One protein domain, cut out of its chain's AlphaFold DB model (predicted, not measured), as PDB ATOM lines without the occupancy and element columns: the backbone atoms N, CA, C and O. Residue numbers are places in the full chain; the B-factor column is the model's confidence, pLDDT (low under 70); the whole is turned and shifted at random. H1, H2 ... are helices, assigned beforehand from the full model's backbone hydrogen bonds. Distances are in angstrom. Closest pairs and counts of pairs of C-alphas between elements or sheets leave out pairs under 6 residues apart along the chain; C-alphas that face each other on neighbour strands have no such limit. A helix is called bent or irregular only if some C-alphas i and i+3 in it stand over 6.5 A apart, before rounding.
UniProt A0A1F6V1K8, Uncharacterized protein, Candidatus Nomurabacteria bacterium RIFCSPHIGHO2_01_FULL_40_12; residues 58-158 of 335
ATOM      1  N   ALA A  58      49.886  46.467   6.355       88.06
ATOM      2  CA  ALA A  58      49.167  47.586   6.967       88.06
ATOM      3  C   ALA A  58      47.654  47.334   7.126       88.06
ATOM      4  O   ALA A  58      46.980  48.096   7.813       88.06
ATOM      5  N   ILE A  59      47.118  46.281   6.502       91.75
ATOM      6  CA  ILE A  59      45.715  45.875   6.610       91.75
ATOM      7  C   ILE A  59      45.604  44.626   7.488       91.75
ATOM      8  O   ILE A  59      44.870  44.643   8.473       91.75
ATOM      9  N   HIS A  60      46.374  43.578   7.173       91.44
ATOM     10  CA  HIS A  60      46.356  42.302   7.892       91.44
ATOM     11  C   HIS A  60      46.604  42.466   9.393       91.44
ATOM     12  O   HIS A  60      45.817  41.961  10.191       91.44
ATOM     13  N   GLY A  61      47.663  43.188   9.780       91.50
ATOM     14  CA  GLY A  61      48.048  43.357  11.184       91.50
ATOM     15  C   GLY A  61      46.941  44.003  12.021       91.50
ATOM     16  O   GLY A  61      46.416  43.375  12.942       91.50
ATOM     17  N   PRO A  62      46.486  45.214  11.655       93.69
ATOM     18  CA  PRO A  62      45.361  45.863  12.323       93.69
ATOM     19  C   PRO A  62      44.060  45.047  12.306       93.69
ATOM     20  O   PRO A  62      43.300  45.091  13.276       93.69
ATOM     21  N   ALA A  63      43.786  44.293  11.235       95.00
ATOM     22  CA  ALA A  63      42.590  43.458  11.154       95.00
ATOM     23  C   ALA A  63      42.634  42.299  12.154       95.00
ATOM     24  O   ALA A  63      41.666  42.082  12.885       95.00
ATOM     25  N   ILE A  64      43.766  41.596  12.246       94.06
ATOM     26  CA  ILE A  64      43.897  40.473  13.170       94.06
ATOM     27  C   ILE A  64      43.905  40.947  14.632       94.06
ATOM     28  O   ILE A  64      43.294  40.305  15.485       94.06
ATOM     29  N   GLN A  65      44.492  42.115  14.919       94.62
ATOM     30  CA  GLN A  65      44.464  42.730  16.252       94.62
ATOM     31  C   GLN A  65      43.036  43.068  16.698       94.62
ATOM     32  O   GLN A  65      42.695  42.884  17.863       94.62
ATOM     33  N   LYS A  66      42.176  43.536  15.783       95.75
ATOM     34  CA  LYS A  66      40.755  43.771  16.085       95.75
ATOM     35  C   LYS A  66      39.993  42.468  16.346       95.75
ATOM     36  O   LYS A  66      39.079  42.475  17.163       95.75
ATOM     37  N   LEU A  67      40.373  41.379  15.678       94.12
ATOM     38  CA  LEU A  67      39.749  40.063  15.838       94.12
ATOM     39  C   LEU A  67      40.122  39.391  17.172       94.12
ATOM     40  O   LEU A  67      39.303  38.701  17.773       94.12
ATOM     41  N   PHE A  68      41.339  39.633  17.667       93.00
ATOM     42  CA  PHE A  68      41.856  39.091  18.927       93.00
ATOM     43  C   PHE A  68      42.433  40.208  19.824       93.00
ATOM     44  O   PHE A  68      43.640  40.269  20.060       93.00
ATOM     45  N   PRO A  69      41.586  41.106  20.364       92.75
ATOM     46  CA  PRO A  69      42.030  42.365  20.973       92.75
ATOM     47  C   PRO A  69      42.719  42.225  22.337       92.75
ATOM     48  O   PRO A  69      43.233  43.208  22.864       92.75
ATOM     49  N   SER A  70      42.684  41.036  22.946       91.69
ATOM     50  CA  SER A  70      43.285  40.779  24.266       91.69
ATOM     51  C   SER A  70      44.710  40.223  24.191       91.69
ATOM     52  O   SER A  70      45.357  40.081  25.227       91.69
ATOM     53  N   GLU A  71      45.194  39.908  22.991       92.44
ATOM     54  CA  GLU A  71      46.491  39.270  22.764       92.44
ATOM     55  C   GLU A  71      47.592  40.297  22.466       92.44
ATOM     56  O   GLU A  71      47.319  41.436  22.082       92.44
ATOM     57  N   ASP A  72      48.856  39.893  22.623       91.94
ATOM     58  CA  ASP A  72      49.992  40.739  22.245       91.94
ATOM     59  C   ASP A  72      50.023  40.955  20.716       91.94
ATOM     60  O   ASP A  72      50.149  39.979  19.969       91.94
ATOM     61  N   PRO A  73      49.967  42.208  20.221       91.38
ATOM     62  CA  PRO A  73      49.888  42.480  18.786       91.38
ATOM     63  C   PRO A  73      51.044  41.904  17.964       91.38
ATOM     64  O   PRO A  73      50.839  41.434  16.845       91.38
ATOM     65  N   GLN A  74      52.268  41.926  18.503       90.81
ATOM     66  CA  GLN A  74      53.450  41.465  17.770       90.81
ATOM     67  C   GLN A  74      53.481  39.940  17.664       90.81
ATOM     68  O   GLN A  74      53.839  39.389  16.618       90.81
ATOM     69  N   GLU A  75      53.124  39.245  18.743       91.25
ATOM     70  CA  GLU A  75      53.003  37.789  18.753       91.25
ATOM     71  C   GLU A  75      51.887  37.323  17.822       91.25
ATOM     72  O   GLU A  75      52.104  36.410  17.021       91.25
ATOM     73  N   LEU A  76      50.746  38.004  17.868       91.50
ATOM     74  CA  LEU A  76      49.578  37.706  17.059       91.50
ATOM     75  C   LEU A  76      49.865  37.831  15.560       91.50
ATOM     76  O   LEU A  76      49.610  36.889  14.808       91.50
ATOM     77  N   GLU A  77      50.466  38.938  15.117       90.75
ATOM     78  CA  GLU A  77      50.863  39.109  13.714       90.75
ATOM     79  C   GLU A  77      51.859  38.037  13.271       90.75
ATOM     80  O   GLU A  77      51.709  37.422  12.213       90.75
ATOM     81  N   LYS A  78      52.870  37.752  14.098       90.88
ATOM     82  CA  LYS A  78      53.860  36.714  13.799       90.88
ATOM     83  C   LYS A  78      53.212  35.333  13.672       90.88
ATOM     84  O   LYS A  78      53.638  34.534  12.835       90.88
ATOM     85  N   THR A  79      52.229  35.028  14.510       91.62
ATOM     86  CA  THR A  79      51.503  33.758  14.479       91.62
ATOM     87  C   THR A  79      50.563  33.684  13.278       91.62
ATOM     88  O   THR A  79      50.550  32.640  12.620       91.62
ATOM     89  N   TYR A  80      49.887  34.782  12.936       91.19
ATOM     90  CA  TYR A  80      49.048  34.934  11.745       91.19
ATOM     91  C   TYR A  80      49.841  34.682  10.454       91.19
ATOM     92  O   TYR A  80      49.579  33.705   9.761       91.19
ATOM     93  N   TYR A  81      50.936  35.411  10.203       88.25
ATOM     94  CA  TYR A  81      51.734  35.233   8.974       88.25
ATOM     95  C   TYR A  81      52.376  33.848   8.828       88.25
ATOM     96  O   TYR A  81      52.663  33.397   7.719       88.25
ATOM     97  N   LYS A  82      52.606  33.128   9.931       88.06
ATOM     98  CA  LYS A  82      53.027  31.720   9.861       88.06
ATOM     99  C   LYS A  82      51.930  30.806   9.297       88.06
ATOM    100  O   LYS A  82      52.257  29.753   8.752       88.06
ATOM    101  N   GLY A  83      50.664  31.195   9.435       83.94
ATOM    102  CA  GLY A  83      49.487  30.496   8.925       83.94
ATOM    103  C   GLY A  83      49.337  30.553   7.405       83.94
ATOM    104  O   GLY A  83      48.791  29.613   6.836       83.94
ATOM    105  N   PHE A  84      49.914  31.551   6.726       79.00
ATOM    106  CA  PHE A  84      49.819  31.697   5.259       79.00
ATOM    107  C   PHE A  84      50.352  30.473   4.502       79.00
ATOM    108  O   PHE A  84      49.895  30.132   3.414       79.00
ATOM    109  N   LYS A  85      51.289  29.745   5.115       70.88
ATOM    110  CA  LYS A  85      51.890  28.535   4.543       70.88
ATOM    111  C   LYS A  85      51.012  27.286   4.659       70.88
ATOM    112  O   LYS A  85      51.382  26.246   4.123       70.88
ATOM    113  N   LEU A  86      49.865  27.368   5.338       79.12
ATOM    114  CA  LEU A  86      48.948  26.239   5.517       79.12
ATOM    115  C   LEU A  86      48.105  25.948   4.267       79.12
ATOM    116  O   LEU A  86      47.457  24.905   4.208       79.12
ATOM    117  N   GLY A  87      48.129  26.828   3.261       71.56
ATOM    118  CA  GLY A  87      47.537  26.600   1.938       71.56
ATOM    119  C   GLY A  87      46.037  26.889   1.818       71.56
ATOM    120  O   GLY A  87      45.516  26.818   0.710       71.56
ATOM    121  N   ASN A  88      45.347  27.216   2.917       79.56
ATOM    122  CA  ASN A  88      43.952  27.664   2.919       79.56
ATOM    123  C   ASN A  88      43.661  28.485   4.194       79.56
ATOM    124  O   ASN A  88      44.110  28.106   5.281       79.56
ATOM    125  N   SER A  89      42.895  29.575   4.086       86.81
ATOM    126  CA  SER A  89      42.555  30.431   5.228       86.81
ATOM    127  C   SER A  89      41.627  29.780   6.258       86.81
ATOM    128  O   SER A  89      41.692  30.145   7.429       86.81
ATOM    129  N   PHE A  90      40.845  28.747   5.917       90.06
ATOM    130  CA  PHE A  90      40.108  27.985   6.941       90.06
ATOM    131  C   PHE A  90      41.061  27.326   7.949       90.06
ATOM    132  O   PHE A  90      40.813  27.350   9.152       90.06
ATOM    133  N   ARG A  91      42.193  26.795   7.473       91.12
ATOM    134  CA  ARG A  91      43.230  26.168   8.312       91.12
ATOM    135  C   ARG A  91      43.942  27.200   9.179       91.12
ATOM    136  O   ARG A  91      44.264  26.940  10.333       91.12
ATOM    137  N   GLU A  92      44.169  28.387   8.627       92.31
ATOM    138  CA  GLU A  92      44.716  29.519   9.368       92.31
ATOM    139  C   GLU A  92      43.801  29.928  10.525       92.31
ATOM    140  O   GLU A  92      44.266  30.005  11.662       92.31
ATOM    141  N   PHE A  93      42.506  30.128  10.275       94.12
ATOM    142  CA  PHE A  93      41.578  30.569  11.316       94.12
ATOM    143  C   PHE A  93      41.186  29.457  12.303       94.12
ATOM    144  O   PHE A  93      41.013  29.754  13.486       94.12
ATOM    145  N   ASP A  94      41.152  28.183  11.890       95.69
ATOM    146  CA  ASP A  94      41.067  27.032  12.813       95.69
ATOM    147  C   ASP A  94      42.288  26.997  13.750       95.69
ATOM    148  O   ASP A  94      42.131  26.873  14.966       95.69
ATOM    149  N   ARG A  95      43.499  27.215  13.218       96.12
ATOM    150  CA  ARG A  95      44.730  27.309  14.016       96.12
ATOM    151  C   ARG A  95      44.721  28.503  14.971       96.12
ATOM    152  O   ARG A  95      45.041  28.331  16.144       96.12
ATOM    153  N   MET A  96      44.373  29.698  14.491       95.75
ATOM    154  CA  MET A  96      44.322  30.915  15.315       95.75
ATOM    155  C   MET A  96      43.331  30.747  16.469       95.75
ATOM    156  O   MET A  96      43.682  30.996  17.622       95.75
ATOM    157  N   ARG A  97      42.127  30.232  16.189       94.88
ATOM    158  CA  ARG A  97      41.149  29.869  17.223       94.88
ATOM    159  C   ARG A  97      41.735  28.863  18.213       94.88
ATOM    160  O   ARG A  97      41.630  29.067  19.419       94.88
ATOM    161  N   GLY A  98      42.360  27.798  17.716       95.75
ATOM    162  CA  GLY A  98      42.978  26.778  18.556       95.75
ATOM    163  C   GLY A  98      43.964  27.371  19.563       95.75
ATOM    164  O   GLY A  98      43.924  27.031  20.741       95.75
ATOM    165  N   ILE A  99      44.803  28.311  19.122       96.44
ATOM    166  CA  ILE A  99      45.822  28.958  19.959       96.44
ATOM    167  C   ILE A  99      45.196  29.925  20.973       96.44
ATOM    168  O   ILE A  99      45.511  29.840  22.160       96.44
ATOM    169  N   TYR A 100      44.343  30.843  20.510       95.12
ATOM    170  CA  TYR A 100      43.916  32.010  21.296       95.12
ATOM    171  C   TYR A 100      42.577  31.836  22.016       95.12
ATOM    172  O   TYR A 100      42.264  32.598  22.925       95.12
ATOM    173  N   ILE A 101      41.782  30.834  21.639       92.81
ATOM    174  CA  ILE A 101      40.480  30.554  22.258       92.81
ATOM    175  C   ILE A 101      40.515  29.207  22.982       92.81
ATOM    176  O   ILE A 101      40.109  29.126  24.140       92.81
ATOM    177  N   ASP A 102      41.027  28.161  22.328       93.75
ATOM    178  CA  ASP A 102      40.983  26.797  22.875       93.75
ATOM    179  C   ASP A 102      42.232  26.433  23.715       93.75
ATOM    180  O   ASP A 102      42.228  25.431  24.430       93.75
ATOM    181  N   GLY A 103      43.293  27.252  23.682       93.75
ATOM    182  CA  GLY A 103      44.493  27.094  24.515       93.75
ATOM    183  C   GLY A 103      45.577  26.151  23.969       93.75
ATOM    184  O   GLY A 103      46.506  25.806  24.703       93.75
ATOM    185  N   HIS A 104      45.516  25.765  22.691       96.38
ATOM    186  CA  HIS A 104      46.501  24.916  22.004       96.38
ATOM    187  C   HIS A 104      47.780  25.681  21.636       96.38
ATOM    188  O   HIS A 104      48.098  25.928  20.470       96.38
ATOM    189  N   SER A 105      48.535  26.086  22.657       94.75
ATOM    190  CA  SER A 105      49.765  26.875  22.515       94.75
ATOM    191  C   SER A 105      50.832  26.232  21.614       94.75
ATOM    192  O   SER A 105      51.617  26.946  20.986       94.75
ATOM    193  N   GLU A 106      50.848  24.904  21.529       95.56
ATOM    194  CA  GLU A 106      51.741  24.094  20.705       95.56
ATOM    195  C   GLU A 106      51.504  24.294  19.202       95.56
ATOM    196  O   GLU A 106      52.443  24.204  18.412       95.56
ATOM    197  N   TRP A 107      50.285  24.669  18.799       95.75
ATOM    198  CA  TRP A 107      49.948  24.950  17.400       95.75
ATOM    199  C   TRP A 107      50.520  26.278  16.899       95.75
ATOM    200  O   TRP A 107      50.430  26.580  15.708       95.75
ATOM    201  N   ARG A 108      51.194  27.064  17.752       93.56
ATOM    202  CA  ARG A 108      52.025  28.194  17.297       93.56
ATOM    203  C   ARG A 108      53.109  27.760  16.310       93.56
ATOM    204  O   ARG A 108      53.528  28.581  15.488       93.56
ATOM    205  N   ASP A 109      53.533  26.501  16.349       91.38
ATOM    206  CA  ASP A 109      54.293  25.874  15.271       91.38
ATOM    207  C   ASP A 109      53.331  25.304  14.202       91.38
ATOM    208  O   ASP A 109      52.583  24.367  14.498       91.38
ATOM    209  N   PRO A 110      53.325  25.846  12.963       91.56
ATOM    210  CA  PRO A 110      52.481  25.340  11.882       91.56
ATOM    211  C   PRO A 110      52.691  23.855  11.586       91.56
ATOM    212  O   PRO A 110      51.730  23.181  11.237       91.56
ATOM    213  N   GLU A 111      53.905  23.323  11.756       90.94
ATOM    214  CA  GLU A 111      54.186  21.907  11.487       90.94
ATOM    215  C   GLU A 111      53.534  20.994  12.531       90.94
ATOM    216  O   GLU A 111      53.035  19.915  12.210       90.94
ATOM    217  N   VAL A 112      53.474  21.448  13.787       94.00
ATOM    218  CA  VAL A 112      52.754  20.748  14.859       94.00
ATOM    219  C   VAL A 112      51.253  20.780  14.586       94.00
ATOM    220  O   VAL A 112      50.608  19.737  14.642       94.00
ATOM    221  N   TYR A 113      50.703  21.940  14.208       95.75
ATOM    222  CA  TYR A 113      49.302  22.049  13.784       95.75
ATOM    223  C   TYR A 113      48.990  21.117  12.602       95.75
ATOM    224  O   TYR A 113      48.005  20.375  12.634       95.75
ATOM    225  N   LEU A 114      49.846  21.107  11.577       91.75
ATOM    226  CA  LEU A 114      49.668  20.263  10.399       91.75
ATOM    227  C   LEU A 114      49.661  18.779  10.759       91.75
ATOM    228  O   LEU A 114      48.802  18.040  10.278       91.75
ATOM    229  N   ARG A 115      50.599  18.341  11.600       93.94
ATOM    230  CA  ARG A 115      50.736  16.941  12.008       93.94
ATOM    231  C   ARG A 115      49.602  16.486  12.927       93.94
ATOM    232  O   ARG A 115      49.046  15.414  12.703       93.94
ATOM    233  N   ASP A 116      49.275  17.285  13.939       94.81
ATOM    234  CA  ASP A 116      48.450  16.836  15.066       94.81
ATOM    235  C   ASP A 116      46.966  17.203  14.900       94.81
ATOM    236  O   ASP A 116      46.100  16.478  15.393       94.81
ATOM    237  N   ARG A 117      46.656  18.293  14.180       94.44
ATOM    238  CA  ARG A 117      45.282  18.771  13.961       94.44
ATOM    239  C   ARG A 117      44.824  18.636  12.516       94.44
ATOM    240  O   ARG A 117      43.784  18.035  12.278       94.44
ATOM    241  N   PHE A 118      45.559  19.170  11.547       93.31
ATOM    242  CA  PHE A 118      45.047  19.213  10.176       93.31
ATOM    243  C   PHE A 118      45.082  17.844   9.487       93.31
ATOM    244  O   PHE A 118      44.044  17.356   9.057       93.31
ATOM    245  N   SER A 119      46.244  17.187   9.405       91.00
ATOM    246  CA  SER A 119      46.400  15.941   8.633       91.00
ATOM    247  C   SER A 119      45.424  14.826   9.044       91.00
ATOM    248  O   SER A 119      44.889  14.167   8.152       91.00
ATOM    249  N   PRO A 120      45.128  14.609  10.343       93.31
ATOM    250  CA  PRO A 120      44.158  13.592  10.753       93.31
ATOM    251  C   PRO A 120      42.692  13.992  10.513       93.31
ATOM    252  O   PRO A 120      41.841  13.110  10.410       93.31
ATOM    253  N   TYR A 121      42.388  15.292  10.414       93.50
ATOM    254  CA  TYR A 121      41.021  15.833  10.406       93.50
ATOM    255  C   TYR A 121      40.756  16.809   9.247       93.50
ATOM    256  O   TYR A 121      39.886  17.669   9.352       93.50
ATOM    257  N   ALA A 122      41.478  16.680   8.129       90.06
ATOM    258  CA  ALA A 122      41.473  17.666   7.043       90.06
ATOM    259  C   ALA A 122      40.061  18.005   6.542       90.06
ATOM    260  O   ALA A 122      39.721  19.174   6.381       90.06
ATOM    261  N   LYS A 123      39.201  16.989   6.392       90.88
ATOM    262  CA  LYS A 123      37.804  17.171   5.968       90.88
ATOM    263  C   LYS A 123      36.986  18.031   6.926       90.88
ATOM    264  O   LYS A 123      36.156  18.807   6.481       90.88
ATOM    265  N   GLU A 124      37.238  17.937   8.231       93.38
ATOM    266  CA  GLU A 124      36.492  18.722   9.218       93.38
ATOM    267  C   GLU A 124      36.755  20.225   9.110       93.38
ATOM    268  O   GLU A 124      35.942  21.022   9.579       93.38
ATOM    269  N   ILE A 125      37.907  20.596   8.546       90.06
ATOM    270  CA  ILE A 125      38.388  21.974   8.444       90.06
ATOM    271  C   ILE A 125      38.147  22.517   7.032       90.06
ATOM    272  O   ILE A 125      37.688  23.647   6.883       90.06
ATOM    273  N   ASP A 126      38.416  21.719   5.997       87.56
ATOM    274  CA  ASP A 126      38.346  22.170   4.604       87.56
ATOM    275  C   ASP A 126      36.947  22.028   3.977       87.56
ATOM    276  O   ASP A 126      36.657  22.733   3.007       87.56
ATOM    277  N   GLU A 127      36.084  21.137   4.486       87.75
ATOM    278  CA  GLU A 127      34.773  20.848   3.885       87.75
ATOM    279  C   GLU A 127      33.602  21.475   4.679       87.75
ATOM    280  O   GLU A 127      33.544  21.385   5.911       87.75
ATOM    281  N   PRO A 128      32.611  22.071   3.987       86.44
ATOM    282  CA  PRO A 128      31.445  22.663   4.624       86.44
ATOM    283  C   PRO A 128      30.551  21.599   5.265       86.44
ATOM    284  O   PRO A 128      30.477  20.457   4.817       86.44
ATOM    285  N   GLY A 129      29.825  21.993   6.315       87.88
ATOM    286  CA  GLY A 129      28.944  21.094   7.073       87.88
ATOM    287  C   GLY A 129      29.586  20.495   8.327       87.88
ATOM    288  O   GLY A 129      28.876  19.944   9.168       87.88
ATOM    289  N   HIS A 130      30.894  20.675   8.509       92.44
ATOM    290  CA  HIS A 130      31.596  20.353   9.747       92.44
ATOM    291  C   HIS A 130      31.644  21.555  10.700       92.44
ATOM    292  O   HIS A 130      31.740  22.707  10.280       92.44
ATOM    293  N   LEU A 131      31.589  21.289  12.011       93.44
ATOM    294  CA  LEU A 131      31.587  22.346  13.027       93.44
ATOM    295  C   LEU A 131      32.864  23.197  12.975       93.44
ATOM    296  O   LEU A 131      32.773  24.419  13.037       93.44
ATOM    297  N   ALA A 132      34.032  22.562  12.834       93.88
ATOM    298  CA  ALA A 132      35.309  23.268  12.776       93.88
ATOM    299  C   ALA A 132      35.390  24.198  11.556       93.88
ATOM    300  O   ALA A 132      35.667  25.385  11.730       93.88
ATOM    301  N   HIS A 133      35.036  23.705  10.364       93.81
ATOM    302  CA  HIS A 133      34.913  24.531   9.163       93.81
ATOM    303  C   HIS A 133      33.969  25.719   9.367       93.81
ATOM    304  O   HIS A 133      34.344  26.853   9.097       93.81
ATOM    305  N   ASN A 134      32.759  25.492   9.888       93.88
ATOM    306  CA  ASN A 134      31.774  26.563  10.065       93.88
ATOM    307  C   ASN A 134      32.269  27.661  11.020       93.88
ATOM    308  O   ASN A 134      31.993  28.839  10.794       93.88
ATOM    309  N   ILE A 135      33.004  27.290  12.074       93.88
ATOM    310  CA  ILE A 135      33.610  28.261  12.990       93.88
ATOM    311  C   ILE A 135      34.742  29.017  12.287       93.88
ATOM    312  O   ILE A 135      34.755  30.244  12.320       93.88
ATOM    313  N   ALA A 136      35.663  28.316  11.619       93.38
ATOM    314  CA  ALA A 136      36.764  28.950  10.894       93.38
ATOM    315  C   ALA A 136      36.257  29.898   9.795       93.38
ATOM    316  O   ALA A 136      36.757  31.012   9.668       93.38
ATOM    317  N   ALA A 137      35.219  29.501   9.058       92.06
ATOM    318  CA  ALA A 137      34.562  30.321   8.046       92.06
ATOM    319  C   ALA A 137      33.887  31.564   8.648       92.06
ATOM    320  O   ALA A 137      33.953  32.643   8.063       92.06
ATOM    321  N   ALA A 138      33.266  31.449   9.829       93.12
ATOM    322  CA  ALA A 138      32.687  32.599  10.523       93.12
ATOM    323  C   ALA A 138      33.764  33.611  10.948       93.12
ATOM    324  O   ALA A 138      33.595  34.808  10.723       93.12
ATOM    325  N   ILE A 139      34.889  33.126  11.486       94.31
ATOM    326  CA  ILE A 139      36.033  33.967  11.864       94.31
ATOM    327  C   ILE A 139      36.650  34.626  10.619       94.31
ATOM    328  O   ILE A 139      36.912  35.825  10.628       94.31
ATOM    329  N   LEU A 140      36.831  33.872   9.528       92.38
ATOM    330  CA  LEU A 140      37.331  34.384   8.248       92.38
ATOM    331  C   LEU A 140      36.429  35.484   7.677       92.38
ATOM    332  O   LEU A 140      36.924  36.491   7.170       92.38
ATOM    333  N   LYS A 141      35.108  35.324   7.788       93.12
ATOM    334  CA  LYS A 141      34.147  36.345   7.368       93.12
ATOM    335  C   LYS A 141      34.285  37.626   8.194       93.12
ATOM    336  O   LYS A 141      34.374  38.702   7.609       93.12
ATOM    337  N   GLU A 142      34.329  37.512   9.520       95.50
ATOM    338  CA  GLU A 142      34.503  38.663  10.419       95.50
ATOM    339  C   GLU A 142      35.831  39.381  10.148       95.50
ATOM    340  O   GLU A 142      35.866  40.597   9.957       95.50
ATOM    341  N   TYR A 143      36.914  38.614  10.016       95.38
ATOM    342  CA  TYR A 143      38.209  39.118   9.576       95.38
ATOM    343  C   TYR A 143      38.108  39.865   8.234       95.38
ATOM    344  O   TYR A 143      38.627  40.971   8.106       95.38
ATOM    345  N   GLY A 144      37.421  39.287   7.244       95.19
ATOM    346  CA  GLY A 144      37.233  39.881   5.924       95.19
ATOM    347  C   GLY A 144      36.505  41.222   5.974       95.19
ATOM    348  O   GLY A 144      36.917  42.167   5.303       95.19
ATOM    349  N   GLU A 145      35.455  41.335   6.788       96.94
ATOM    350  CA  GLU A 145      34.706  42.581   6.994       96.94
ATOM    351  C   GLU A 145      35.581  43.661   7.653       96.94
ATOM    352  O   GLU A 145      35.616  44.806   7.191       96.94
ATOM    353  N   ILE A 146      36.357  43.285   8.672       97.12
ATOM    354  CA  ILE A 146      37.304  44.184   9.340       97.12
ATOM    355  C   ILE A 146      38.396  44.649   8.363       97.12
ATOM    356  O   ILE A 146      38.675  45.847   8.268       97.12
ATOM    357  N   ALA A 147      39.012  43.723   7.625       95.81
ATOM    358  CA  ALA A 147      40.062  44.024   6.656       95.81
ATOM    359  C   ALA A 147      39.544  44.918   5.519       95.81
ATOM    360  O   ALA A 147      40.220  45.870   5.123       95.81
ATOM    361  N   ALA A 148      38.319  44.676   5.041       96.38
ATOM    362  CA  ALA A 148      37.645  45.513   4.052       96.38
ATOM    363  C   ALA A 148      37.466  46.958   4.545       96.38
ATOM    364  O   ALA A 148      37.743  47.899   3.796       96.38
ATOM    365  N   GLN A 149      37.051  47.140   5.802       96.56
ATOM    366  CA  GLN A 149      36.917  48.463   6.409       96.56
ATOM    367  C   GLN A 149      38.272  49.176   6.511       96.56
ATOM    368  O   GLN A 149      38.392  50.326   6.097       96.56
ATOM    369  N   ILE A 150      39.304  48.494   7.014       94.75
ATOM    370  CA  ILE A 150      40.650  49.072   7.167       94.75
ATOM    371  C   ILE A 150      41.240  49.446   5.804       94.75
ATOM    372  O   ILE A 150      41.845  50.505   5.657       94.75
ATOM    373  N   CYS A 151      41.027  48.608   4.788       93.56
ATOM    374  CA  CYS A 151      41.422  48.883   3.413       93.56
ATOM    375  C   CYS A 151      40.794  50.183   2.882       93.56
ATOM    376  O   CYS A 151      41.476  50.991   2.250       93.56
ATOM    377  N   GLU A 152      39.500  50.383   3.127       93.88
ATOM    378  CA  GLU A 152      38.782  51.592   2.724       93.88
ATOM    379  C   GLU A 152      39.251  52.827   3.500       93.88
ATOM    380  O   GLU A 152      39.535  53.856   2.885       93.88
ATOM    381  N   GLU A 153      39.405  52.719   4.821       94.12
ATOM    382  CA  GLU A 153      39.923  53.794   5.673       94.12
ATOM    383  C   GLU A 153      41.324  54.233   5.227       94.12
ATOM    384  O   GLU A 153      41.565  55.428   5.045       94.12
ATOM    385  N   LEU A 154      42.225  53.276   4.975       92.00
ATOM    386  CA  LEU A 154      43.592  53.549   4.532       92.00
ATOM    387  C   LEU A 154      43.610  54.272   3.183       92.00
ATOM    388  O   LEU A 154      44.319  55.266   3.028       92.00
ATOM    389  N   TYR A 155      42.807  53.819   2.217       92.31
ATOM    390  CA  TYR A 155      42.717  54.488   0.921       92.31
ATOM    391  C   TYR A 155      42.120  55.897   1.038       92.31
ATOM    392  O   TYR A 155      42.625  56.819   0.406       92.31
ATOM    393  N   GLN A 156      41.066  56.090   1.837       93.19
ATOM    394  CA  GLN A 156      40.429  57.401   2.003       93.19
ATOM    395  C   GLN A 156      41.339  58.412   2.712       93.19
ATOM    396  O   GLN A 156      41.324  59.593   2.367       93.19
ATOM    397  N   GLN A 157      42.122  57.962   3.694       93.19
ATOM    398  CA  GLN A 157      43.013  58.824   4.470       93.19
ATOM    399  C   GLN A 157      44.336  59.091   3.749       93.19
ATOM    400  O   GLN A 157      44.831  60.218   3.784       93.19
ATOM    401  N   ASN A 158      44.910  58.076   3.096       88.62
ATOM    402  CA  ASN A 158      46.207  58.176   2.438       88.62
ATOM    403  C   ASN A 158      46.293  57.317   1.153       88.62
ATOM    404  O   ASN A 158      46.929  56.257   1.140       88.62
TER     405      ASN A 158
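AT A GLANCE: This is residues 58 to 158 of the 335 residues of an uncharacterized protein of Candidatus Nomurabacteria bacterium RIFCSPHIGHO2_01_FULL_40_12 (UniProt A0A1F6V1K8). One long helix, H6, runs along one side; H1, H3 and H5 pack across it, H2 and H4 on H3. The 101 printed residues include six named helices and no named strand: all helix. It is compact, radius of gyration of the C-alphas 13.8 A, spanning 46 by 28 by 22 A.

HOW THE PARTS SIT: In H6, residues 131 to 157, find residues 132 to 140: they touch H3, residues 89 to 100, about perpendicular at 82 degrees, closest at C-alphas 94 and 136, 5.1 A. H2, residues 73 to 86, and H3 form a hairpin. H5, residues 110 to 126, is irregular, C-alphas 120 and 123 8.7 A apart; 6 of its 13 O i to N i+4 pairs, and 6 of 14 O i to N i+3, are within hydrogen-bond range.

IN THESE COORDINATES: Find C-alpha 131 at (31.587, 22.346, 13.027); H6 runs 39.2 A to C-alpha 157 at (43.013, 58.824, 4.470). H1 holds residues 58 to 67, H4 105 to 108.

THE WHOLE: The printed part has no cut; no printed residue is under 70 in pLDDT.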